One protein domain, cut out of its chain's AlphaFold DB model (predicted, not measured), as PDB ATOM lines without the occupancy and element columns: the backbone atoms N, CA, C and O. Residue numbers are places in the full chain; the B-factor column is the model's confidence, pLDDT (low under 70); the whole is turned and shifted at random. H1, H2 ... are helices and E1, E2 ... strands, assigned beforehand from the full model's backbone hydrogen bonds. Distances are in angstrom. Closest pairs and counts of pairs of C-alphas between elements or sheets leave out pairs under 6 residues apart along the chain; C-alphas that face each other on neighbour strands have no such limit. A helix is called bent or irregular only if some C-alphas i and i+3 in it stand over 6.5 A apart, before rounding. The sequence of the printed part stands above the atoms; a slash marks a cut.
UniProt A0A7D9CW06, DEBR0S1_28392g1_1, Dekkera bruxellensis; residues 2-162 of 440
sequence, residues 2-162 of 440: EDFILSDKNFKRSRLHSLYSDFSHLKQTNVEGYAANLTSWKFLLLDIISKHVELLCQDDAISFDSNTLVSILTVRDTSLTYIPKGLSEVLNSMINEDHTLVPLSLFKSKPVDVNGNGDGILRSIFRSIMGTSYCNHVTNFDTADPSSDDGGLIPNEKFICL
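AT A GLANCE: This is residues 2 to 162 of the 440 residues of the protein "DEBR0S1_28392g1_1" of Dekkera bruxellensis (UniProt A0A7D9CW06). The long helix H4 and the shorter H7 cross about perpendicular to form a core, with H3 folding back beside the first part of H4. The small hairpin of E2 and E3 lies at one end of the longest axis, and a three-stranded sheet with H7 and H8 on opposite faces lies toward the other. H9 runs near H4, and a long stretch with no named element, residues 131 to 157, winds over the outside. The printed part has 161 residues, with nine named helices and five named strands in the order H1 H2 H3 H4 H5 E1 H6 E2 E3 H7 E4 H8 H9 E5; of the 96 residues in named elements helices hold 80, the class being mostly helix, the larger sheet runs E1 - E5 - E4, and both sheets are antiparallel. It is compact, with a radius of gyration of the C-alphas of 15.2 A and spans of 46 by 33 by 32 A.

IN THESE COORDINATES: H1, residues 2 to 7, begins at C-alpha 2 (-23.475, 34.509, -13.539). H2 is residues 13 to 20, H3 23 to 29. H4, residues 31 to 51, is 29.8 A long and begins at C-alpha 31 (-11.210, 59.089, -17.089). Then come H5, 53 to 56; E1, 63 to 65; H6, 66 to 73; E2, 75 to 77; E3, 80 to 82; H7, 87 to 96, 14.0 A; E4, 101 to 103; H8, 104 to 109; and H9, 121 to 130, 13.7 A. E5, residues 158 to 161, ends at C-alpha 161 (-20.997, 46.694, 4.650). H2, H6 and H9 are irregular, with C-alphas 14 and 17 7.2 A apart, 67 and 70 7.1 A, and 125 and 128 7.7 A.

HOW THE PARTS SIT: The hub H4 touches H7, about perpendicular at 80 degrees, closest at the C-alphas of Leu 38 and Val 90, 5.8 A. H3 and H4 form a helical hairpin, closest at Leu 26 and Tyr 34, C-alphas 5.2 A apart. H2 and H4 only just touch, with 3 pairs of C-alphas within 8 A, closest at Leu 19 and Asn 37, 5.6 A. H9 is close to H4 but not clearly touching, 7.7 A between the C-alphas of Ser 50 and Ile 129. H7 is on the sheet, over E4, and stands up from it at 55 degrees; H8 is on the opposite face. H5 only grazes this sheet. H6 is not on it, by one pair. N 64 and O 159 of E1 and E5 are 3.1 A apart, and N 102 and O 160 of E4 and E5 2.9 A, within hydrogen-bond range. In the hairpin E2 and E3, N 77 and O 80 are 2.9 A apart; the closest C-alphas of H1 and E2 are those of Glu 2 and Val 75, 5.5 A. Every O i to N i+4 pair is within range in H1, H4 and H7; H2 has 2 of 4, H6 2 of 4, H8 1 of 2, H9 3 of 6, H3 0 of 3 but 3 of 4 O i to N i+3 pairs, and H5 is too short for such a pair.

THE WHOLE: The two C-alphas farthest apart are those of Ser 79 and Asn 115, 46.8 A. The printed part has no cut; the links H8 to H9 and H9 to E5 are long. Mean pLDDT of the printed part is 83.3, and it is under 70 in residues 113 to 139 and 149 to 151.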
ATOM      1  N   GLU A   2     -23.778  34.097 -12.151       89.88
ATOM      2  CA  GLU A   2     -23.475  34.509 -13.539       89.88
ATOM      3  C   GLU A   2     -24.691  35.023 -14.327       89.88
ATOM      4  O   GLU A   2     -24.640  36.126 -14.870       89.88
ATOM      5  N   ASP A   3     -25.813  34.294 -14.315       90.00
ATOM      6  CA  ASP A   3     -27.050  34.731 -14.985       90.00
ATOM      7  C   ASP A   3     -27.583  36.060 -14.435       90.00
ATOM      8  O   ASP A   3     -28.096  36.889 -15.184       90.00
ATOM      9  N   PHE A   4     -27.423  36.287 -13.127       93.19
ATOM     10  CA  PHE A   4     -27.817  37.539 -12.486       93.19
ATOM     11  C   PHE A   4     -26.959  38.699 -13.001       93.19
ATOM     12  O   PHE A   4     -27.503  39.710 -13.441       93.19
ATOM     13  N   ILE A   5     -25.632  38.524 -13.047       92.56
ATOM     14  CA  ILE A   5     -24.712  39.537 -13.583       92.56
ATOM     15  C   ILE A   5     -25.052  39.847 -15.044       92.56
ATOM     16  O   ILE A   5     -25.176  41.009 -15.413       92.56
ATOM     17  N   LEU A   6     -25.256  38.821 -15.874       91.69
ATOM     18  CA  LEU A   6     -25.562  38.997 -17.297       91.69
ATOM     19  C   LEU A   6     -26.954  39.593 -17.560       91.69
ATOM     20  O   LEU A   6     -27.196  40.110 -18.654       91.69
ATOM     21  N   SER A   7     -27.859  39.540 -16.579       91.06
ATOM     22  CA  SER A   7     -29.158  40.217 -16.644       91.06
ATOM     23  C   SER A   7     -29.075  41.722 -16.351       91.06
ATOM     24  O   SER A   7     -29.972  42.469 -16.754       91.06
ATOM     25  N   ASP A   8     -27.998  42.194 -15.707       92.12
ATOM     26  CA  ASP A   8     -27.821  43.611 -15.395       92.12
ATOM     27  C   ASP A   8     -27.566  44.437 -16.669       92.12
ATOM     28  O   ASP A   8     -26.720  44.132 -17.516       92.12
ATOM     29  N   LYS A   9     -28.288  45.555 -16.798       91.44
ATOM     30  CA  LYS A   9     -28.240  46.435 -17.978       91.44
ATOM     31  C   LYS A   9     -26.850  47.018 -18.267       91.44
ATOM     32  O   LYS A   9     -26.594  47.414 -19.409       91.44
ATOM     33  N   ASN A  10     -25.982  47.114 -17.262       92.38
ATOM     34  CA  ASN A  10     -24.626  47.634 -17.377       92.38
ATOM     35  C   ASN A  10     -23.626  46.547 -17.794       92.38
ATOM     36  O   ASN A  10     -22.610  46.899 -18.394       92.38
ATOM     37  N   PHE A  11     -23.942  45.266 -17.567       94.69
ATOM     38  CA  PHE A  11     -23.097  44.086 -17.817       94.69
ATOM     39  C   PHE A  11     -23.474  43.334 -19.104       94.69
ATOM     40  O   PHE A  11     -23.387  42.112 -19.210       94.69
ATOM     41  N   LYS A  12     -23.852  44.083 -20.145       92.06
ATOM     42  CA  LYS A  12     -24.083  43.524 -21.487       92.06
ATOM     43  C   LYS A  12     -22.823  42.823 -22.000       92.06
ATOM     44  O   LYS A  12     -21.719  43.330 -21.808       92.06
ATOM     45  N   ARG A  13     -22.997  41.747 -22.782       91.25
ATOM     46  CA  ARG A  13     -21.892  40.975 -23.390       91.25
ATOM     47  C   ARG A  13     -20.829  41.842 -24.080       91.25
ATOM     48  O   ARG A  13     -19.642  41.602 -23.909       91.25
ATOM     49  N   SER A  14     -21.232  42.905 -24.785       91.88
ATOM     50  CA  SER A  14     -20.305  43.830 -25.461       91.88
ATOM     51  C   SER A  14     -19.407  44.645 -24.521       91.88
ATOM     52  O   SER A  14     -18.381  45.154 -24.961       91.88
ATOM     53  N   ARG A  15     -19.774  44.787 -23.241       94.19
ATOM     54  CA  ARG A  15     -18.996  45.513 -22.230       94.19
ATOM     55  C   ARG A  15     -18.131  44.605 -21.361       94.19
ATOM     56  O   ARG A  15     -17.258  45.134 -20.680       94.19
ATOM     57  N   LEU A  16     -18.324  43.281 -21.393       94.31
ATOM     58  CA  LEU A  16     -17.628  42.347 -20.495       94.31
ATOM     59  C   LEU A  16     -16.107  42.467 -20.597       94.31
ATOM     60  O   LEU A  16     -15.443  42.555 -19.572       94.31
ATOM     61  N   HIS A  17     -15.560  42.585 -21.808       93.38
ATOM     62  CA  HIS A  17     -14.116  42.744 -21.983       93.38
ATOM     63  C   HIS A  17     -13.570  43.997 -21.281       93.38
ATOM     64  O   HIS A  17     -12.529  43.937 -20.641       93.38
ATOM     65  N   SER A  18     -14.294  45.119 -21.347       94.31
ATOM     66  CA  SER A  18     -13.889  46.359 -20.678       94.31
ATOM     67  C   SER A  18     -14.103  46.287 -19.163       94.31
ATOM     68  O   SER A  18     -13.203  46.634 -18.403       94.31
ATOM     69  N   LEU A  19     -15.265  45.798 -18.719       95.50
ATOM     70  CA  LEU A  19     -15.628  45.715 -17.300       95.50
ATOM     71  C   LEU A  19     -14.714  44.768 -16.518       95.50
ATOM     72  O   LEU A  19     -14.370  45.074 -15.384       95.50
ATOM     73  N   TYR A  20     -14.311  43.647 -17.112       95.19
ATOM     74  CA  TYR A  20     -13.480  42.637 -16.453       95.19
ATOM     75  C   TYR A  20     -11.975  42.828 -16.696       95.19
ATOM     76  O   TYR A  20     -11.163  42.109 -16.122       95.19
ATOM     77  N   SER A  21     -11.579  43.801 -17.523       93.06
ATOM     78  CA  SER A  21     -10.167  44.177 -17.663       93.06
ATOM     79  C   SER A  21      -9.623  44.831 -16.391       93.06
ATOM     80  O   SER A  21     -10.382  45.326 -15.555       93.06
ATOM     81  N   ASP A  22      -8.298  44.879 -16.260       92.12
ATOM     82  CA  ASP A  22      -7.667  45.805 -15.324       92.12
ATOM     83  C   ASP A  22      -7.794  47.220 -15.902       92.12
ATOM     84  O   ASP A  22      -6.982  47.669 -16.712       92.12
ATOM     85  N   PHE A  23      -8.870  47.910 -15.531       93.06
ATOM     86  CA  PHE A  23      -9.178  49.246 -16.029       93.06
ATOM     87  C   PHE A  23      -8.479  50.365 -15.237       93.06
ATOM     88  O   PHE A  23      -8.752  51.537 -15.494       93.06
ATOM     89  N   SER A  24      -7.557  50.051 -14.317       89.69
ATOM     90  CA  SER A  24      -6.811  51.052 -13.534       89.69
ATOM     91  C   SER A  24      -6.026  52.031 -14.423       89.69
ATOM     92  O   SER A  24      -6.019  53.239 -14.175       89.69
ATOM     93  N   HIS A  25      -5.460  51.551 -15.536       88.81
ATOM     94  CA  HIS A  25      -4.751  52.365 -16.534       88.81
ATOM     95  C   HIS A  25      -5.630  53.450 -17.192       88.81
ATOM     96  O   HIS A  25      -5.120  54.458 -17.700       88.81
ATOM     97  N   LEU A  26      -6.960  53.282 -17.171       92.06
ATOM     98  CA  LEU A  26      -7.898  54.270 -17.706       92.06
ATOM     99  C   LEU A  26      -7.965  55.536 -16.845       92.06
ATOM    100  O   LEU A  26      -8.345  56.579 -17.369       92.06
ATOM    101  N   LYS A  27      -7.518  55.501 -15.578       90.19
ATOM    102  CA  LYS A  27      -7.477  56.681 -14.691       90.19
ATOM    103  C   LYS A  27      -6.801  57.898 -15.322       90.19
ATOM    104  O   LYS A  27      -7.163  59.023 -15.003       90.19
ATOM    105  N   GLN A  28      -5.817  57.677 -16.192       91.38
ATOM    106  CA  GLN A  28      -5.080  58.750 -16.865       91.38
ATOM    107  C   GLN A  28      -5.431  58.858 -18.350       91.38
ATOM    108  O   GLN A  28      -5.462  59.952 -18.903       91.38
ATOM    109  N   THR A  29      -5.685  57.723 -19.004       93.81
ATOM    110  CA  THR A  29      -5.853  57.663 -20.463       93.81
ATOM    111  C   THR A  29      -7.296  57.885 -20.914       93.81
ATOM    112  O   THR A  29      -7.516  58.397 -22.010       93.81
ATOM    113  N   ASN A  30      -8.283  57.529 -20.085       93.69
ATOM    114  CA  ASN A  30      -9.709  57.705 -20.354       93.69
ATOM    115  C   ASN A  30     -10.517  57.720 -19.041       93.69
ATOM    116  O   ASN A  30     -11.108  56.715 -18.634       93.69
ATOM    117  N   VAL A  31     -10.553  58.886 -18.393       94.06
ATOM    118  CA  VAL A  31     -11.210  59.089 -17.089       94.06
ATOM    119  C   VAL A  31     -12.702  58.737 -17.133       94.06
ATOM    120  O   VAL A  31     -13.228  58.152 -16.190       94.06
ATOM    121  N   GLU A  32     -13.387  59.047 -18.236       92.50
ATOM    122  CA  GLU A  32     -14.810  58.732 -18.399       92.50
ATOM    123  C   GLU A  32     -15.050  57.220 -18.453       92.50
ATOM    124  O   GLU A  32     -15.943  56.704 -17.779       92.50
ATOM    125  N   GLY A  33     -14.218  56.490 -19.205       92.56
ATOM    126  CA  GLY A  33     -14.268  55.029 -19.274       92.56
ATOM    127  C   GLY A  33     -13.986  54.369 -17.923       92.56
ATOM    128  O   GLY A  33     -14.708  53.454 -17.521       92.56
ATOM    129  N   TYR A  34     -12.991  54.884 -17.194       93.94
ATOM    130  CA  TYR A  34     -12.693  54.473 -15.822       93.94
ATOM    131  C   TYR A  34     -13.913  54.644 -14.905       93.94
ATOM    132  O   TYR A  34     -14.386  53.678 -14.304       93.94
ATOM    133  N   ALA A  35     -14.474  55.857 -14.854       92.50
ATOM    134  CA  ALA A  35     -15.614  56.179 -14.003       92.50
ATOM    135  C   ALA A  35     -16.855  55.343 -14.355       92.50
ATOM    136  O   ALA A  35     -17.572  54.889 -13.459       92.50
ATOM    137  N   ALA A  36     -17.101  55.089 -15.644       93.56
ATOM    138  CA  ALA A  36     -18.221  54.273 -16.104       93.56
ATOM    139  C   ALA A  36     -18.101  52.799 -15.677       93.56
ATOM    140  O   ALA A  36     -19.104  52.187 -15.292       93.56
ATOM    141  N   ASN A  37     -16.899  52.217 -15.737       95.56
ATOM    142  CA  ASN A  37     -16.657  50.840 -15.299       95.56
ATOM    143  C   ASN A  37     -16.742  50.723 -13.776       95.56
ATOM    144  O   ASN A  37     -17.486  49.877 -13.277       95.56
ATOM    145  N   LEU A  38     -16.078  51.630 -13.057       94.44
ATOM    146  CA  LEU A  38     -16.120  51.711 -11.600       94.44
ATOM    147  C   LEU A  38     -17.563  51.815 -11.086       94.44
ATOM    148  O   LEU A  38     -17.990  51.036 -10.239       94.44
ATOM    149  N   THR A  39     -18.347  52.731 -11.658       93.19
ATOM    150  CA  THR A  39     -19.753  52.938 -11.288       93.19
ATOM    151  C   THR A  39     -20.598  51.692 -11.554       93.19
ATOM    152  O   THR A  39     -21.396  51.309 -10.702       93.19
ATOM    153  N   SER A  40     -20.410  51.030 -12.704       95.31
ATOM    154  CA  SER A  40     -21.151  49.805 -13.049       95.31
ATOM    155  C   SER A  40     -20.905  48.698 -12.016       95.31
ATOM    156  O   SER A  40     -21.859  48.089 -11.535       95.31
ATOM    157  N   TRP A  41     -19.644  48.483 -11.630       96.00
ATOM    158  CA  TRP A  41     -19.280  47.502 -10.607       96.00
ATOM    159  C   TRP A  41     -19.803  47.854  -9.218       96.00
ATOM    160  O   TRP A  41     -20.354  46.980  -8.553       96.00
ATOM    161  N   LYS A  42     -19.701  49.121  -8.797       93.19
ATOM    162  CA  LYS A  42     -20.271  49.577  -7.521       93.19
ATOM    163  C   LYS A  42     -21.775  49.304  -7.456       93.19
ATOM    164  O   LYS A  42     -22.238  48.739  -6.473       93.19
ATOM    165  N   PHE A  43     -22.535  49.639  -8.504       91.06
ATOM    166  CA  PHE A  43     -23.974  49.341  -8.552       91.06
ATOM    167  C   PHE A  43     -24.256  47.847  -8.390       91.06
ATOM    168  O   PHE A  43     -25.093  47.485  -7.569       91.06
ATOM    169  N   LEU A  44     -23.549  46.997  -9.141       93.81
ATOM    170  CA  LEU A  44     -23.740  45.549  -9.079       93.81
ATOM    171  C   LEU A  44     -23.425  45.000  -7.682       93.81
ATOM    172  O   LEU A  44     -24.252  44.298  -7.107       93.81
ATOM    173  N   LEU A  45     -22.261  45.339  -7.116       92.38
ATOM    174  CA  LEU A  45     -21.860  44.876  -5.785       92.38
ATOM    175  C   LEU A  45     -22.855  45.318  -4.715       92.38
ATOM    176  O   LEU A  45     -23.262  44.511  -3.885       92.38
ATOM    177  N   LEU A  46     -23.282  46.581  -4.745       87.69
ATOM    178  CA  LEU A  46     -24.234  47.099  -3.768       87.69
ATOM    179  C   LEU A  46     -25.614  46.467  -3.897       87.69
ATOM    180  O   LEU A  46     -26.243  46.213  -2.873       87.69
ATOM    181  N   ASP A  47     -26.081  46.188  -5.112       88.69
ATOM    182  CA  ASP A  47     -27.350  45.491  -5.318       88.69
ATOM    183  C   ASP A  47     -27.279  44.049  -4.795       88.69
ATOM    184  O   ASP A  47     -28.175  43.622  -4.063       88.69
ATOM    185  N   ILE A  48     -26.165  43.349  -5.055       90.75
ATOM    186  CA  ILE A  48     -25.907  42.011  -4.510       90.75
ATOM    187  C   ILE A  48     -25.907  42.048  -2.982       90.75
ATOM    188  O   ILE A  48     -26.702  41.360  -2.354       90.75
ATOM    189  N   ILE A  49     -25.085  42.894  -2.362       87.38
ATOM    190  CA  ILE A  49     -24.968  42.965  -0.898       87.38
ATOM    191  C   ILE A  49     -26.302  43.374  -0.255       87.38
ATOM    192  O   ILE A  49     -26.680  42.863   0.798       87.38
ATOM    193  N   SER A  50     -27.037  44.297  -0.879       82.94
ATOM    194  CA  SER A  50     -28.243  44.867  -0.277       82.94
ATOM    195  C   SER A  50     -29.458  43.956  -0.401       82.94
ATOM    196  O   SER A  50     -30.245  43.875   0.548       82.94
ATOM    197  N   LYS A  51     -29.631  43.294  -1.549       85.75
ATOM    198  CA  LYS A  51     -30.872  42.587  -1.896       85.75
ATOM    199  C   LYS A  51     -30.689  41.109  -2.202       85.75
ATOM    200  O   LYS A  51     -31.672  40.383  -2.126       85.75
ATOM    201  N   HIS A  52     -29.475  40.693  -2.546       87.75
ATOM    202  CA  HIS A  52     -29.188  39.356  -3.051       87.75
ATOM    203  C   HIS A  52     -27.961  38.731  -2.377       87.75
ATOM    204  O   HIS A  52     -27.123  38.109  -3.035       87.75
ATOM    205  N   VAL A  53     -27.821  38.929  -1.062       84.81
ATOM    206  CA  VAL A  53     -26.658  38.469  -0.285       84.81
ATOM    207  C   VAL A  53     -26.490  36.948  -0.368       84.81
ATOM    208  O   VAL A  53     -25.373  36.441  -0.342       84.81
ATOM    209  N   GLU A  54     -27.585  36.215  -0.584       84.88
ATOM    210  CA  GLU A  54     -27.597  34.775  -0.833       84.88
ATOM    211  C   GLU A  54     -26.767  34.354  -2.057       84.88
ATOM    212  O   GLU A  54     -26.277  33.224  -2.113       84.88
ATOM    213  N   LEU A  55     -26.560  35.253  -3.028       87.81
ATOM    214  CA  LEU A  55     -25.751  34.983  -4.216       87.81
ATOM    215  C   LEU A  55     -24.246  34.964  -3.932       87.81
ATOM    216  O   LEU A  55     -23.498  34.423  -4.745       87.81
ATOM    217  N   LEU A  56     -23.809  35.513  -2.795       85.56
ATOM    218  CA  LEU A  56     -22.417  35.450  -2.346       85.56
ATOM    219  C   LEU A  56     -22.059  34.085  -1.735       85.56
ATOM    220  O   LEU A  56     -20.908  33.866  -1.374       85.56
ATOM    221  N   CYS A  57     -23.024  33.159  -1.641       78.25
ATOM    222  CA  CYS A  57     -22.816  31.784  -1.173       78.25
ATOM    223  C   CYS A  57     -22.075  31.701   0.174       78.25
ATOM    224  O   CYS A  57     -21.234  30.827   0.380       78.25
ATOM    225  N   GLN A  58     -22.397  32.619   1.080       80.44
ATOM    226  CA  GLN A  58     -21.790  32.754   2.400       80.44
ATOM    227  C   GLN A  58     -22.877  32.916   3.467       80.44
ATOM    228  O   GLN A  58     -23.983  33.375   3.170       80.44
ATOM    229  N   ASP A  59     -22.547  32.556   4.708       83.38
ATOM    230  CA  ASP A  59     -23.478  32.666   5.837       83.38
ATOM    231  C   ASP A  59     -23.527  34.078   6.440       83.38
ATOM    232  O   ASP A  59     -24.536  34.446   7.046       83.38
ATOM    233  N   ASP A  60     -22.461  34.866   6.258       86.75
ATOM    234  CA  ASP A  60     -22.356  36.230   6.775       86.75
ATOM    235  C   ASP A  60     -23.314  37.178   6.031       86.75
ATOM    236  O   ASP A  60     -23.323  37.273   4.800       86.75
ATOM    237  N   ALA A  61     -24.118  37.911   6.797       85.56
ATOM    238  CA  ALA A  61     -25.132  38.844   6.326       85.56
ATOM    239  C   ALA A  61     -24.619  40.289   6.226       85.56
ATOM    240  O   ALA A  61     -25.139  41.066   5.420       85.56
ATOM    241  N   ILE A  62     -23.624  40.670   7.040       89.38
ATOM    242  CA  ILE A  62     -23.055  42.034   7.033       89.38
ATOM    243  C   ILE A  62     -21.738  42.148   6.267       89.38
ATOM    244  O   ILE A  62     -21.322  43.267   5.968       89.38
ATOM    245  N   SER A  63     -21.056  41.038   5.982       90.94
ATOM    246  CA  SER A  63     -19.706  41.057   5.411       90.94
ATOM    247  C   SER A  63     -19.530  40.043   4.294       90.94
ATOM    248  O   SER A  63     -20.335  39.127   4.170       90.94
ATOM    249  N   PHE A  64     -18.501  40.214   3.464       91.44
ATOM    250  CA  PHE A  64     -18.132  39.242   2.435       91.44
ATOM    251  C   PHE A  64     -16.631  38.981   2.364       91.44
ATOM    252  O   PHE A  64     -15.827  39.861   2.681       91.44
ATOM    253  N   ASP A  65     -16.267  37.763   1.962       91.69
ATOM    254  CA  ASP A  65     -14.891  37.260   2.003       91.69
ATOM    255  C   ASP A  65     -14.106  37.567   0.717       91.69
ATOM    256  O   ASP A  65     -14.555  37.307  -0.403       91.69
ATOM    257  N   SER A  66     -12.902  38.108   0.887       91.62
ATOM    258  CA  SER A  66     -11.946  38.395  -0.191       91.62
ATOM    259  C   SER A  66     -11.563  37.161  -1.016       91.62
ATOM    260  O   SER A  66     -11.420  37.266  -2.236       91.62
ATOM    261  N   ASN A  67     -11.440  35.990  -0.383       89.62
ATOM    262  CA  ASN A  67     -10.949  34.772  -1.025       89.62
ATOM    263  C   ASN A  67     -11.949  34.211  -2.044       89.62
ATOM    264  O   ASN A  67     -11.559  33.578  -3.026       89.62
ATOM    265  N   THR A  68     -13.250  34.407  -1.813       90.75
ATOM    266  CA  THR A  68     -14.309  33.825  -2.650       90.75
ATOM    267  C   THR A  68     -14.846  34.814  -3.677       90.75
ATOM    268  O   THR A  68     -15.260  34.395  -4.761       90.75
ATOM    269  N   LEU A  69     -14.797  36.118  -3.390       91.94
ATOM    270  CA  LEU A  69     -15.466  37.154  -4.177       91.94
ATOM    271  C   LEU A  69     -15.075  37.153  -5.663       91.94
ATOM    272  O   LEU A  69     -15.953  37.188  -6.526       91.94
ATOM    273  N   VAL A  70     -13.778  37.061  -5.975       92.06
ATOM    274  CA  VAL A  70     -13.287  37.029  -7.368       92.06
ATOM    275  C   VAL A  70     -13.879  35.836  -8.124       92.06
ATOM    276  O   VAL A  70     -14.346  35.977  -9.256       92.06
ATOM    277  N   SER A  71     -13.907  34.664  -7.485       91.19
ATOM    278  CA  SER A  71     -14.431  33.435  -8.088       91.19
ATOM    279  C   SER A  71     -15.943  33.499  -8.318       91.19
ATOM    280  O   SER A  71     -16.417  33.097  -9.378       91.19
ATOM    281  N   ILE A  72     -16.688  34.072  -7.367       92.75
ATOM    282  CA  ILE A  72     -18.144  34.232  -7.436       92.75
ATOM    283  C   ILE A  72     -18.524  35.182  -8.573       92.75
ATOM    284  O   ILE A  72     -19.453  34.907  -9.329       92.75
ATOM    285  N   LEU A  73     -17.790  36.286  -8.720       93.94
ATOM    286  CA  LEU A  73     -18.068  37.308  -9.729       93.94
ATOM    287  C   LEU A  73     -17.499  36.978 -11.113       93.94
ATOM    288  O   LEU A  73     -17.741  37.727 -12.054       93.94
ATOM    289  N   THR A  74     -16.756  35.881 -11.262       93.94
ATOM    290  CA  THR A  74     -16.232  35.442 -12.559       93.94
ATOM    291  C   THR A  74     -17.373  34.967 -13.459       93.94
ATOM    292  O   THR A  74     -18.194  34.145 -13.058       93.94
ATOM    293  N   VAL A  75     -17.400  35.443 -14.706       94.19
ATOM    294  CA  VAL A  75     -18.431  35.084 -15.694       94.19
ATOM    295  C   VAL A  75     -17.836  34.227 -16.801       94.19
ATOM    296  O   VAL A  75     -16.806  34.576 -17.379       94.19
ATOM    297  N   ARG A  76     -18.508  33.122 -17.146       92.31
ATOM    298  CA  ARG A  76     -18.142  32.285 -18.295       92.31
ATOM    299  C   ARG A  76     -19.129  32.518 -19.436       92.31
ATOM    300  O   ARG A  76     -20.299  32.169 -19.336       92.31
ATOM    301  N   ASP A  77     -18.652  33.092 -20.540       85.12
ATOM    302  CA  ASP A  77     -19.457  33.300 -21.749       85.12
ATOM    303  C   ASP A  77     -18.861  32.503 -22.905       85.12
ATOM    304  O   ASP A  77     -17.805  32.837 -23.449       85.12
ATOM    305  N   THR A  78     -19.562  31.444 -23.308       83.69
ATOM    306  CA  THR A  78     -19.154  30.517 -24.374       83.69
ATOM    307  C   THR A  78     -17.760  29.909 -24.143       83.69
ATOM    308  O   THR A  78     -17.644  28.920 -23.429       83.69
ATOM    309  N   SER A  79     -16.712  30.471 -24.754       81.69
ATOM    310  CA  SER A  79     -15.311  30.025 -24.668       81.69
ATOM    311  C   SER A  79     -14.411  30.966 -23.859       81.69
ATOM    312  O   SER A  79     -13.235  30.663 -23.674       81.69
ATOM    313  N   LEU A  80     -14.927  32.111 -23.401       88.62
ATOM    314  CA  LEU A  80     -14.157  33.108 -22.662       88.62
ATOM    315  C   LEU A  80     -14.559  33.108 -21.188       88.62
ATOM    316  O   LEU A  80     -15.740  33.080 -20.845       88.62
ATOM    317  N   THR A  81     -13.551  33.164 -20.320       92.25
ATOM    318  CA  THR A  81     -13.730  33.367 -18.880       92.25
ATOM    319  C   THR A  81     -13.311  34.789 -18.546       92.25
ATOM    320  O   THR A  81     -12.177  35.186 -18.810       92.25
ATOM    321  N   TYR A  82     -14.237  35.556 -17.987       93.94
ATOM    322  CA  TYR A  82     -14.030  36.935 -17.582       93.94
ATOM    323  C   TYR A  82     -13.794  36.978 -16.073       93.94
ATOM    324  O   TYR A  82     -14.729  36.828 -15.287       93.94
ATOM    325  N   ILE A  83     -12.532  37.172 -15.682       93.56
ATOM    326  CA  ILE A  83     -12.092  37.340 -14.288       93.56
ATOM    327  C   ILE A  83     -12.061  38.841 -13.982       93.56
ATOM    328  O   ILE A  83     -11.532  39.585 -14.807       93.56
ATOM    329  N   PRO A  84     -12.649  39.325 -12.875       94.56
ATOM    330  CA  PRO A  84     -12.811  40.758 -12.630       94.56
ATOM    331  C   PRO A  84     -11.501  41.406 -12.152       94.56
ATOM    332  O   PRO A  84     -11.330  41.692 -10.972       94.56
ATOM    333  N   LYS A  85     -10.569  41.665 -13.076       92.94
ATOM    334  CA  LYS A  85      -9.206  42.115 -12.735       92.94
ATOM    335  C   LYS A  85      -9.148  43.496 -12.075       92.94
ATOM    336  O   LYS A  85      -8.262  43.753 -11.274       92.94
ATOM    337  N   GLY A  86     -10.102  44.375 -12.383       91.88
ATOM    338  CA  GLY A  86     -10.226  45.695 -11.757       91.88
ATOM    339  C   GLY A  86     -10.988  45.712 -10.425       91.88
ATOM    340  O   GLY A  86     -11.329  46.793  -9.953       91.88
ATOM    341  N   LEU A  87     -11.323  44.561  -9.829       93.94
ATOM    342  CA  LEU A  87     -12.165  44.509  -8.626       93.94
ATOM    343  C   LEU A  87     -11.520  45.179  -7.404       93.94
ATOM    344  O   LEU A  87     -12.227  45.836  -6.639       93.94
ATOM    345  N   SER A  88     -10.201  45.066  -7.240       92.88
ATOM    346  CA  SER A  88      -9.463  45.744  -6.166       92.88
ATOM    347  C   SER A  88      -9.648  47.261  -6.224       92.88
ATOM    348  O   SER A  88      -9.887  47.905  -5.210       92.88
ATOM    349  N   GLU A  89      -9.655  47.841  -7.422       92.12
ATOM    350  CA  GLU A  89      -9.903  49.266  -7.624       92.12
ATOM    351  C   GLU A  89     -11.325  49.672  -7.209       92.12
ATOM    352  O   GLU A  89     -11.539  50.720  -6.595       92.12
ATOM    353  N   VAL A  90     -12.305  48.812  -7.494       94.12
ATOM    354  CA  VAL A  90     -13.690  49.016  -7.058       94.12
ATOM    355  C   VAL A  90     -13.770  49.031  -5.537       94.12
ATOM    356  O   VAL A  90     -14.331  49.972  -4.973       94.12
ATOM    357  N   LEU A  91     -13.192  48.027  -4.872       93.75
ATOM    358  CA  LEU A  91     -13.204  47.931  -3.413       93.75
ATOM    359  C   LEU A  91     -12.412  49.069  -2.764       93.75
ATOM    360  O   LEU A  91     -12.912  49.690  -1.830       93.75
ATOM    361  N   ASN A  92     -11.237  49.412  -3.295       91.69
ATOM    362  CA  ASN A  92     -10.424  50.536  -2.830       91.69
ATOM    363  C   ASN A  92     -11.217  51.844  -2.888       91.69
ATOM    364  O   ASN A  92     -11.217  52.595  -1.917       91.69
ATOM    365  N   SER A  93     -11.945  52.100  -3.975       89.62
ATOM    366  CA  SER A  93     -12.805  53.280  -4.073       89.62
ATOM    367  C   SER A  93     -13.997  53.204  -3.100       89.62
ATOM    368  O   SER A  93     -14.307  54.180  -2.419       89.62
ATOM    369  N   MET A  94     -14.625  52.036  -2.927       88.69
ATOM    370  CA  MET A  94     -15.726  51.850  -1.968       88.69
ATOM    371  C   MET A  94     -15.307  52.017  -0.498       88.69
ATOM    372  O   MET A  94     -16.129  52.429   0.326       88.69
ATOM    373  N   ILE A  95     -14.055  51.694  -0.169       88.31
ATOM    374  CA  ILE A  95     -13.473  51.759   1.176       88.31
ATOM    375  C   ILE A  95     -12.903  53.153   1.470       88.31
ATOM    376  O   ILE A  95     -13.227  53.749   2.498       88.31
ATOM    377  N   ASN A  96     -12.054  53.667   0.576       85.25
ATOM    378  CA  ASN A  96     -11.257  54.873   0.810       85.25
ATOM    379  C   ASN A  96     -11.950  56.167   0.374       85.25
ATOM    380  O   ASN A  96     -11.607  57.221   0.897       85.25
ATOM    381  N   GLU A  97     -12.864  56.108  -0.601       82.38
ATOM    382  CA  GLU A  97     -13.537  57.297  -1.144       82.38
ATOM    383  C   GLU A  97     -15.006  57.343  -0.713       82.38
ATOM    384  O   GLU A  97     -15.472  58.341  -0.169       82.38
ATOM    385  N   ASP A  98     -15.752  56.256  -0.936       78.88
ATOM    386  CA  ASP A  98     -17.185  56.233  -0.623       78.88
ATOM    387  C   ASP A  98     -17.470  55.902   0.851       78.88
ATOM    388  O   ASP A  98     -18.563  56.193   1.341       78.88
ATOM    389  N   HIS A  99     -16.519  55.262   1.541       79.50
ATOM    390  CA  HIS A  99     -16.644  54.759   2.917       79.50
ATOM    391  C   HIS A  99     -17.890  53.899   3.153       79.50
ATOM    392  O   HIS A  99     -18.562  53.980   4.180       79.50
ATOM    393  N   THR A 100     -18.217  53.075   2.166       81.81
ATOM    394  CA  THR A 100     -19.365  52.162   2.196       81.81
ATOM    395  C   THR A 100     -19.020  50.807   2.798       81.81
ATOM    396  O   THR A 100     -19.887  50.124   3.355       81.81
ATOM    397  N   LEU A 101     -17.745  50.438   2.692       88.19
ATOM    398  CA  LEU A 101     -17.172  49.201   3.187       88.19
ATOM    399  C   LEU A 101     -16.055  49.508   4.180       88.19
ATOM    400  O   LEU A 101     -15.323  50.485   4.016       88.19
ATOM    401  N   VAL A 102     -15.893  48.642   5.175       89.62
ATOM    402  CA  VAL A 102     -14.765  48.689   6.110       89.62
ATOM    403  C   VAL A 102     -14.156  47.291   6.225       89.62
ATOM    404  O   VAL A 102     -14.891  46.342   6.498       89.62
ATOM    405  N   PRO A 103     -12.835  47.132   6.033       92.50
ATOM    406  CA  PRO A 103     -12.152  45.868   6.301       92.50
ATOM    407  C   PRO A 103     -12.344  45.430   7.757       92.50
ATOM    408  O   PRO A 103     -12.238  46.251   8.672       92.50
ATOM    409  N   LEU A 104     -12.599  44.145   7.993       92.06
ATOM    410  CA  LEU A 104     -12.851  43.586   9.322       92.06
ATOM    411  C   LEU A 104     -11.657  43.813  10.258       92.06
ATOM    412  O   LEU A 104     -11.847  44.151  11.430       92.06
ATOM    413  N   SER A 105     -10.433  43.677   9.742       90.94
ATOM    414  CA  SER A 105      -9.200  43.978  10.479       90.94
ATOM    415  C   SER A 105      -9.174  45.415  11.021       90.94
ATOM    416  O   SER A 105      -8.904  45.641  12.205       90.94
ATOM    417  N   LEU A 106      -9.537  46.392  10.184       88.50
ATOM    418  CA  LEU A 106      -9.603  47.801  10.569       88.50
ATOM    419  C   LEU A 106     -10.782  48.085  11.497       88.50
ATOM    420  O   LEU A 106     -10.601  48.780  12.501       88.50
ATOM    421  N   PHE A 107     -11.954  47.516  11.209       89.44
ATOM    422  CA  PHE A 107     -13.158  47.680  12.022       89.44
ATOM    423  C   PHE A 107     -12.923  47.263  13.476       89.44
ATOM    424  O   PHE A 107     -13.328  47.972  14.399       89.44
ATOM    425  N   LYS A 108     -12.213  46.153  13.707       87.94
ATOM    426  CA  LYS A 108     -11.888  45.695  15.066       87.94
ATOM    427  C   LYS A 108     -10.981  46.672  15.815       87.94
ATOM    428  O   LYS A 108     -11.122  46.818  17.027       87.94
ATOM    429  N   SER A 109     -10.091  47.364  15.105       85.44
ATOM    430  CA  SER A 109      -9.074  48.240  15.699       85.44
ATOM    431  C   SER A 109      -9.574  49.639  16.076       85.44
ATOM    432  O   SER A 109      -9.123  50.193  17.077       85.44
ATOM    433  N   LYS A 110     -10.492  50.228  15.296       81.75
ATOM    434  CA  LYS A 110     -10.902  51.636  15.437       81.75
ATOM    435  C   LYS A 110     -12.409  51.827  15.236       81.75
ATOM    436  O   LYS A 110     -12.989  51.134  14.400       81.75
ATOM    437  N   PRO A 111     -13.030  52.782  15.955       76.75
ATOM    438  CA  PRO A 111     -14.462  53.041  15.858       76.75
ATOM    439  C   PRO A 111     -14.887  53.626  14.514       76.75
ATOM    440  O   PRO A 111     -14.108  54.331  13.878       76.75
ATOM    441  N   VAL A 112     -16.117  53.348  14.085       75.69
ATOM    442  CA  VAL A 112     -16.672  53.820  12.806       75.69
ATOM    443  C   VAL A 112     -17.846  54.773  13.036       75.69
ATOM    444  O   VAL A 112     -18.776  54.442  13.756       75.69
ATOM    445  N   ASP A 113     -17.848  55.938  12.386       67.81
ATOM    446  CA  ASP A 113     -18.945  56.913  12.492       67.81
ATOM    447  C   ASP A 113     -19.966  56.763  11.353       67.81
ATOM    448  O   ASP A 113     -19.937  57.429  10.318       67.81
ATOM    449  N   VAL A 114     -20.949  55.905  11.593       64.81
ATOM    450  CA  VAL A 114     -22.017  55.549  10.647       64.81
ATOM    451  C   VAL A 114     -23.129  56.628  10.579       64.81
ATOM    452  O   VAL A 114     -24.172  56.439   9.943       64.81
ATOM    453  N   ASN A 115     -22.936  57.789  11.214       56.62
ATOM    454  CA  ASN A 115     -23.848  58.936  11.143       56.62
ATOM    455  C   ASN A 115     -23.217  60.170  10.469       56.62
ATOM    456  O   ASN A 115     -23.872  61.209  10.372       56.62
ATOM    457  N   GLY A 116     -21.984  60.061   9.965       51.59
ATOM    458  CA  GLY A 116     -21.245  61.180   9.388       51.59
ATOM    459  C   GLY A 116     -21.771  61.717   8.042       51.59
ATOM    460  O   GLY A 116     -22.055  60.984   7.084       51.59
ATOM    461  N   ASN A 117     -21.789  63.049   7.931       46.88
ATOM    462  CA  ASN A 117     -22.080  63.830   6.720       46.88
ATOM    463  C   ASN A 117     -20.851  63.972   5.785       46.88
ATOM    464  O   ASN A 117     -20.452  65.079   5.447       46.88
ATOM    465  N   GLY A 118     -20.194  62.881   5.384       47.03
ATOM    466  CA  GLY A 118     -19.186  62.920   4.308       47.03
ATOM    467  C   GLY A 118     -19.740  63.316   2.917       47.03
ATOM    468  O   GLY A 118     -20.667  62.688   2.401       47.03
ATOM    469  N   ASP A 119     -19.148  64.317   2.271       45.94
ATOM    470  CA  ASP A 119     -19.546  64.801   0.941       45.94
ATOM    471  C   ASP A 119     -18.826  64.039  -0.189       45.94
ATOM    472  O   ASP A 119     -17.754  64.425  -0.647       45.94
ATOM    473  N   GLY A 120     -19.431  62.943  -0.663       53.25
ATOM    474  CA  GLY A 120     -18.992  62.216  -1.861       53.25
ATOM    475  C   GLY A 120     -19.941  62.431  -3.048       53.25
ATOM    476  O   GLY A 120     -21.155  62.250  -2.918       53.25
ATOM    477  N   ILE A 121     -19.407  62.761  -4.232       48.88
ATOM    478  CA  ILE A 121     -20.203  62.987  -5.462       48.88
ATOM    479  C   ILE A 121     -21.029  61.741  -5.824       48.88
ATOM    480  O   ILE A 121     -22.217  61.842  -6.128       48.88
ATOM    481  N   LEU A 122     -20.432  60.550  -5.725       50.66
ATOM    482  CA  LEU A 122     -21.123  59.284  -5.979       50.66
ATOM    483  C   LEU A 122     -22.076  58.900  -4.835       50.66
ATOM    484  O   LEU A 122     -23.161  58.381  -5.088       50.66
ATOM    485  N   ARG A 123     -21.756  59.250  -3.585       55.50
ATOM    486  CA  ARG A 123     -22.621  59.016  -2.415       55.50
ATOM    487  C   ARG A 123     -23.999  59.667  -2.562       55.50
ATOM    488  O   ARG A 123     -25.006  59.064  -2.196       55.50
ATOM    489  N   SER A 124     -24.061  60.855  -3.166       55.50
ATOM    490  CA  SER A 124     -25.328  61.537  -3.468       55.50
ATOM    491  C   SER A 124     -26.221  60.733  -4.424       55.50
ATOM    492  O   SER A 124     -27.443  60.764  -4.295       55.50
ATOM    493  N   ILE A 125     -25.619  59.968  -5.340       55.12
ATOM    494  CA  ILE A 125     -26.317  59.116  -6.315       55.12
ATOM    495  C   ILE A 125     -26.804  57.817  -5.652       55.12
ATOM    496  O   ILE A 125     -27.923  57.372  -5.901       55.12
ATOM    497  N   PHE A 126     -26.001  57.227  -4.761       53.50
ATOM    498  CA  PHE A 126     -26.311  55.954  -4.096       53.50
ATOM    499  C   PHE A 126     -27.106  56.097  -2.784       53.50
ATOM    500  O   PHE A 126     -27.416  55.092  -2.139       53.50
ATOM    501  N   ARG A 127     -27.490  57.321  -2.390       55.69
ATOM    502  CA  ARG A 127     -28.140  57.623  -1.098       55.69
ATOM    503  C   ARG A 127     -29.398  56.789  -0.827       55.69
ATOM    504  O   ARG A 127     -29.628  56.395   0.311       55.69
ATOM    505  N   SER A 128     -30.186  56.497  -1.863       51.59
ATOM    506  CA  SER A 128     -31.413  55.694  -1.741       51.59
ATOM    507  C   SER A 128     -31.160  54.207  -1.464       51.59
ATOM    508  O   SER A 128     -32.091  53.517  -1.062       51.59
ATOM    509  N   ILE A 129     -29.946  53.707  -1.719       47.78
ATOM    510  CA  ILE A 129     -29.561  52.297  -1.542       47.78
ATOM    511  C   ILE A 129     -28.746  52.118  -0.250       47.78
ATOM    512  O   ILE A 129     -28.847  51.083   0.394       47.78
ATOM    513  N   MET A 130     -27.961  53.127   0.144       49.69
ATOM    514  CA  MET A 130     -26.866  52.961   1.114       49.69
ATOM    515  C   MET A 130     -27.024  53.701   2.447       49.69
ATOM    516  O   MET A 130     -26.244  53.464   3.366       49.69
ATOM    517  N   GLY A 131     -28.003  54.600   2.587       50.50
ATOM    518  CA  GLY A 131     -28.130  55.417   3.800       50.50
ATOM    519  C   GLY A 131     -26.939  56.369   4.029       50.50
ATOM    520  O   GLY A 131     -26.127  56.611   3.139       50.50
ATOM    521  N   THR A 132     -26.859  56.973   5.219       48.09
ATOM    522  CA  THR A 132     -25.873  58.021   5.575       48.09
ATOM    523  C   THR A 132     -24.678  57.500   6.383       48.09
ATOM    524  O   THR A 132     -24.097  58.239   7.173       48.09
ATOM    525  N   SER A 133     -24.282  56.246   6.184       51.56
ATOM    526  CA  SER A 133     -23.139  55.624   6.871       51.56
ATOM    527  C   SER A 133     -21.791  56.167   6.368       51.56
ATOM    528  O   SER A 133     -21.690  56.486   5.183       51.56
ATOM    529  N   TYR A 134     -20.791  56.332   7.243       53.81
ATOM    530  CA  TYR A 134     -19.470  56.906   6.935       53.81
ATOM    531  C   TYR A 134     -18.376  56.247   7.812       53.81
ATOM    532  O   TYR A 134     -18.673  55.589   8.807       53.81
ATOM    533  N   CYS A 135     -17.103  56.341   7.414       58.22
ATOM    534  CA  CYS A 135     -15.975  55.828   8.195       58.22
ATOM    535  C   CYS A 135     -14.780  56.779   8.103       58.22
ATOM    536  O   CYS A 135     -14.109  56.858   7.083       58.22
ATOM    537  N   ASN A 136     -14.496  57.494   9.191       56.88
ATOM    538  CA  ASN A 136     -13.672  58.710   9.144       56.88
ATOM    539  C   ASN A 136     -12.162  58.418   9.171       56.88
ATOM    540  O   ASN A 136     -11.369  59.348   9.056       56.88
ATOM    541  N   HIS A 137     -11.748  57.163   9.398       63.09
ATOM    542  CA  HIS A 137     -10.338  56.811   9.637       63.09
ATOM    543  C   HIS A 137      -9.718  55.881   8.595       63.09
ATOM    544  O   HIS A 137      -8.502  55.681   8.632       63.09
ATOM    545  N   VAL A 138     -10.512  55.325   7.677       64.12
ATOM    546  CA  VAL A 138      -9.976  54.446   6.639       64.12
ATOM    547  C   VAL A 138      -9.457  55.313   5.505       64.12
ATOM    548  O   VAL A 138     -10.224  55.903   4.751       64.12
ATOM    549  N   THR A 139      -8.135  55.411   5.417       63.34
ATOM    550  CA  THR A 139      -7.450  56.092   4.320       63.34
ATOM    551  C   THR A 139      -6.342  55.186   3.807       63.34
ATOM    552  O   THR A 139      -5.582  54.624   4.595       63.34
ATOM    553  N   ASN A 140      -6.255  55.051   2.484       76.31
ATOM    554  CA  ASN A 140      -5.213  54.299   1.779       76.31
ATOM    555  C   ASN A 140      -5.145  52.797   2.121       76.31
ATOM    556  O   ASN A 140      -4.056  52.223   2.138       76.31
ATOM    557  N   PHE A 141      -6.281  52.152   2.393       84.19
ATOM    558  CA  PHE A 141      -6.328  50.693   2.448       84.19
ATOM    559  C   PHE A 141      -6.238  50.126   1.030       84.19
ATOM    560  O   PHE A 141      -7.008  50.543   0.162       84.19
ATOM    561  N   ASP A 142      -5.322  49.189   0.804       87.38
ATOM    562  CA  ASP A 142      -5.173  48.522  -0.485       87.38
ATOM    563  C   ASP A 142      -5.674  47.083  -0.399       87.38
ATOM    564  O   ASP A 142      -5.244  46.300   0.447       87.38
ATOM    565  N   THR A 143      -6.627  46.761  -1.265       87.62
ATOM    566  CA  THR A 143      -7.252  45.443  -1.349       87.62
ATOM    567  C   THR A 143      -6.569  44.520  -2.345       87.62
ATOM    568  O   THR A 143      -6.909  43.341  -2.363       87.62
ATOM    569  N   ALA A 144      -5.637  45.013  -3.166       87.12
ATOM    570  CA  ALA A 144      -4.922  44.184  -4.126       87.12
ATOM    571  C   ALA A 144      -3.929  43.240  -3.427       87.12
ATOM    572  O   ALA A 144      -3.178  43.655  -2.545       87.12
ATOM    573  N   ASP A 145      -3.894  41.975  -3.847       87.00
ATOM    574  CA  ASP A 145      -2.815  41.061  -3.477       87.00
ATOM    575  C   ASP A 145      -1.615  41.280  -4.415       87.00
ATOM    576  O   ASP A 145      -1.699  40.935  -5.598       87.00
ATOM    577  N   PRO A 146      -0.480  41.809  -3.923       78.75
ATOM    578  CA  PRO A 146       0.693  42.070  -4.755       78.75
ATOM    579  C   PRO A 146       1.353  40.794  -5.295       78.75
ATOM    580  O   PRO A 146       2.214  40.881  -6.167       78.75
ATOM    581  N   SER A 147       0.993  39.619  -4.770       79.50
ATOM    582  CA  SER A 147       1.480  38.321  -5.243       79.50
ATOM    583  C   SER A 147       0.594  37.680  -6.317       79.50
ATOM    584  O   SER A 147       0.937  36.618  -6.836       79.50
ATOM    585  N   SER A 148      -0.526  38.322  -6.675       78.31
ATOM    586  CA  SER A 148      -1.484  37.821  -7.659       78.31
ATOM    587  C   SER A 148      -1.406  38.586  -8.982       78.31
ATOM    588  O   SER A 148      -1.702  39.776  -9.045       78.31
ATOM    589  N   ASP A 149      -1.107  37.875 -10.071       68.06
ATOM    590  CA  ASP A 149      -1.063  38.444 -11.430       68.06
ATOM    591  C   ASP A 149      -2.464  38.638 -12.066       68.06
ATOM    592  O   ASP A 149      -2.601  39.236 -13.138       68.06
ATOM    593  N   ASP A 150      -3.529  38.141 -11.424       67.44
ATOM    594  CA  ASP A 150      -4.882  38.052 -11.998       67.44
ATOM    595  C   ASP A 150      -5.939  38.913 -11.283       67.44
ATOM    596  O   ASP A 150      -7.140  38.669 -11.412       67.44
ATOM    597  N   GLY A 151      -5.514  39.963 -10.573       69.56
ATOM    598  CA  GLY A 151      -6.430  40.852  -9.845       69.56
ATOM    599  C   GLY A 151      -6.968  40.226  -8.557       69.56
ATOM    600  O   GLY A 151      -8.115  40.465  -8.176       69.56
ATOM    601  N   GLY A 152      -6.148  39.388  -7.914       84.06
ATOM    602  CA  GLY A 152      -6.443  38.813  -6.608       84.06
ATOM    603  C   GLY A 152      -6.607  39.878  -5.527       84.06
ATOM    604  O   GLY A 152      -6.047  40.976  -5.600       84.06
ATOM    605  N   LEU A 153      -7.399  39.530  -4.518       90.81
ATOM    606  CA  LEU A 153      -7.623  40.356  -3.339       90.81
ATOM    607  C   LEU A 153      -6.773  39.854  -2.177       90.81
ATOM    608  O   LEU A 153      -6.447  38.668  -2.121       90.81
ATOM    609  N   ILE A 154      -6.463  40.748  -1.239       91.19
ATOM    610  CA  ILE A 154      -5.747  40.414  -0.006       91.19
ATOM    611  C   ILE A 154      -6.357  39.169   0.668       91.19
ATOM    612  O   ILE A 154      -7.558  39.154   0.936       91.19
ATOM    613  N   PRO A 155      -5.569  38.118   0.955       89.25
ATOM    614  CA  PRO A 155      -6.122  36.883   1.502       89.25
ATOM    615  C   PRO A 155      -6.712  37.052   2.906       89.25
ATOM    616  O   PRO A 155      -6.145  37.746   3.751       89.25
ATOM    617  N   ASN A 156      -7.785  36.311   3.192       89.69
ATOM    618  CA  ASN A 156      -8.417  36.201   4.519       89.69
ATOM    619  C   ASN A 156      -8.935  37.518   5.122       89.69
ATOM    620  O   ASN A 156      -9.118  37.608   6.338       89.69
ATOM    621  N   GLU A 157      -9.196  38.529   4.299       92.81
ATOM    622  CA  GLU A 157      -9.906  39.727   4.739       92.81
ATOM    623  C   GLU A 157     -11.408  39.589   4.478       92.81
ATOM    624  O   GLU A 157     -11.832  39.017   3.468       92.81
ATOM    625  N   LYS A 158     -12.214  40.161   5.375       93.62
ATOM    626  CA  LYS A 158     -13.651  40.339   5.159       93.62
ATOM    627  C   LYS A 158     -13.978  41.816   5.060       93.62
ATOM    628  O   LYS A 158     -13.456  42.626   5.819       93.62
ATOM    629  N   PHE A 159     -14.888  42.166   4.166       92.62
ATOM    630  CA  PHE A 159     -15.334  43.542   3.986       92.62
ATOM    631  C   PHE A 159     -16.731  43.703   4.570       92.62
ATOM    632  O   PHE A 159     -17.682  43.099   4.082       92.62
ATOM    633  N   ILE A 160     -16.856  44.504   5.628       91.81
ATOM    634  CA  ILE A 160     -18.129  44.793   6.294       91.81
ATOM    635  C   ILE A 160     -18.848  45.908   5.541       91.81
ATOM    636  O   ILE A 160     -18.290  46.984   5.327       91.81
ATOM    637  N   CYS A 161     -20.110  45.682   5.198       90.19
ATOM    638  CA  CYS A 161     -20.997  46.694   4.650       90.19
ATOM    639  C   CYS A 161     -21.648  47.505   5.776       90.19
ATOM    640  O   CYS A 161     -22.409  46.973   6.588       90.19
ATOM    641  N   LEU A 162     -21.377  48.813   5.824       86.25
ATOM    642  CA  LEU A 162     -21.816  49.656   6.940       86.25
ATOM    643  C   LEU A 162     -23.330  49.876   6.997       86.25
ATOM    644  O   LEU A 162     -23.876  50.055   8.084       86.25
TER     645      LEU A 162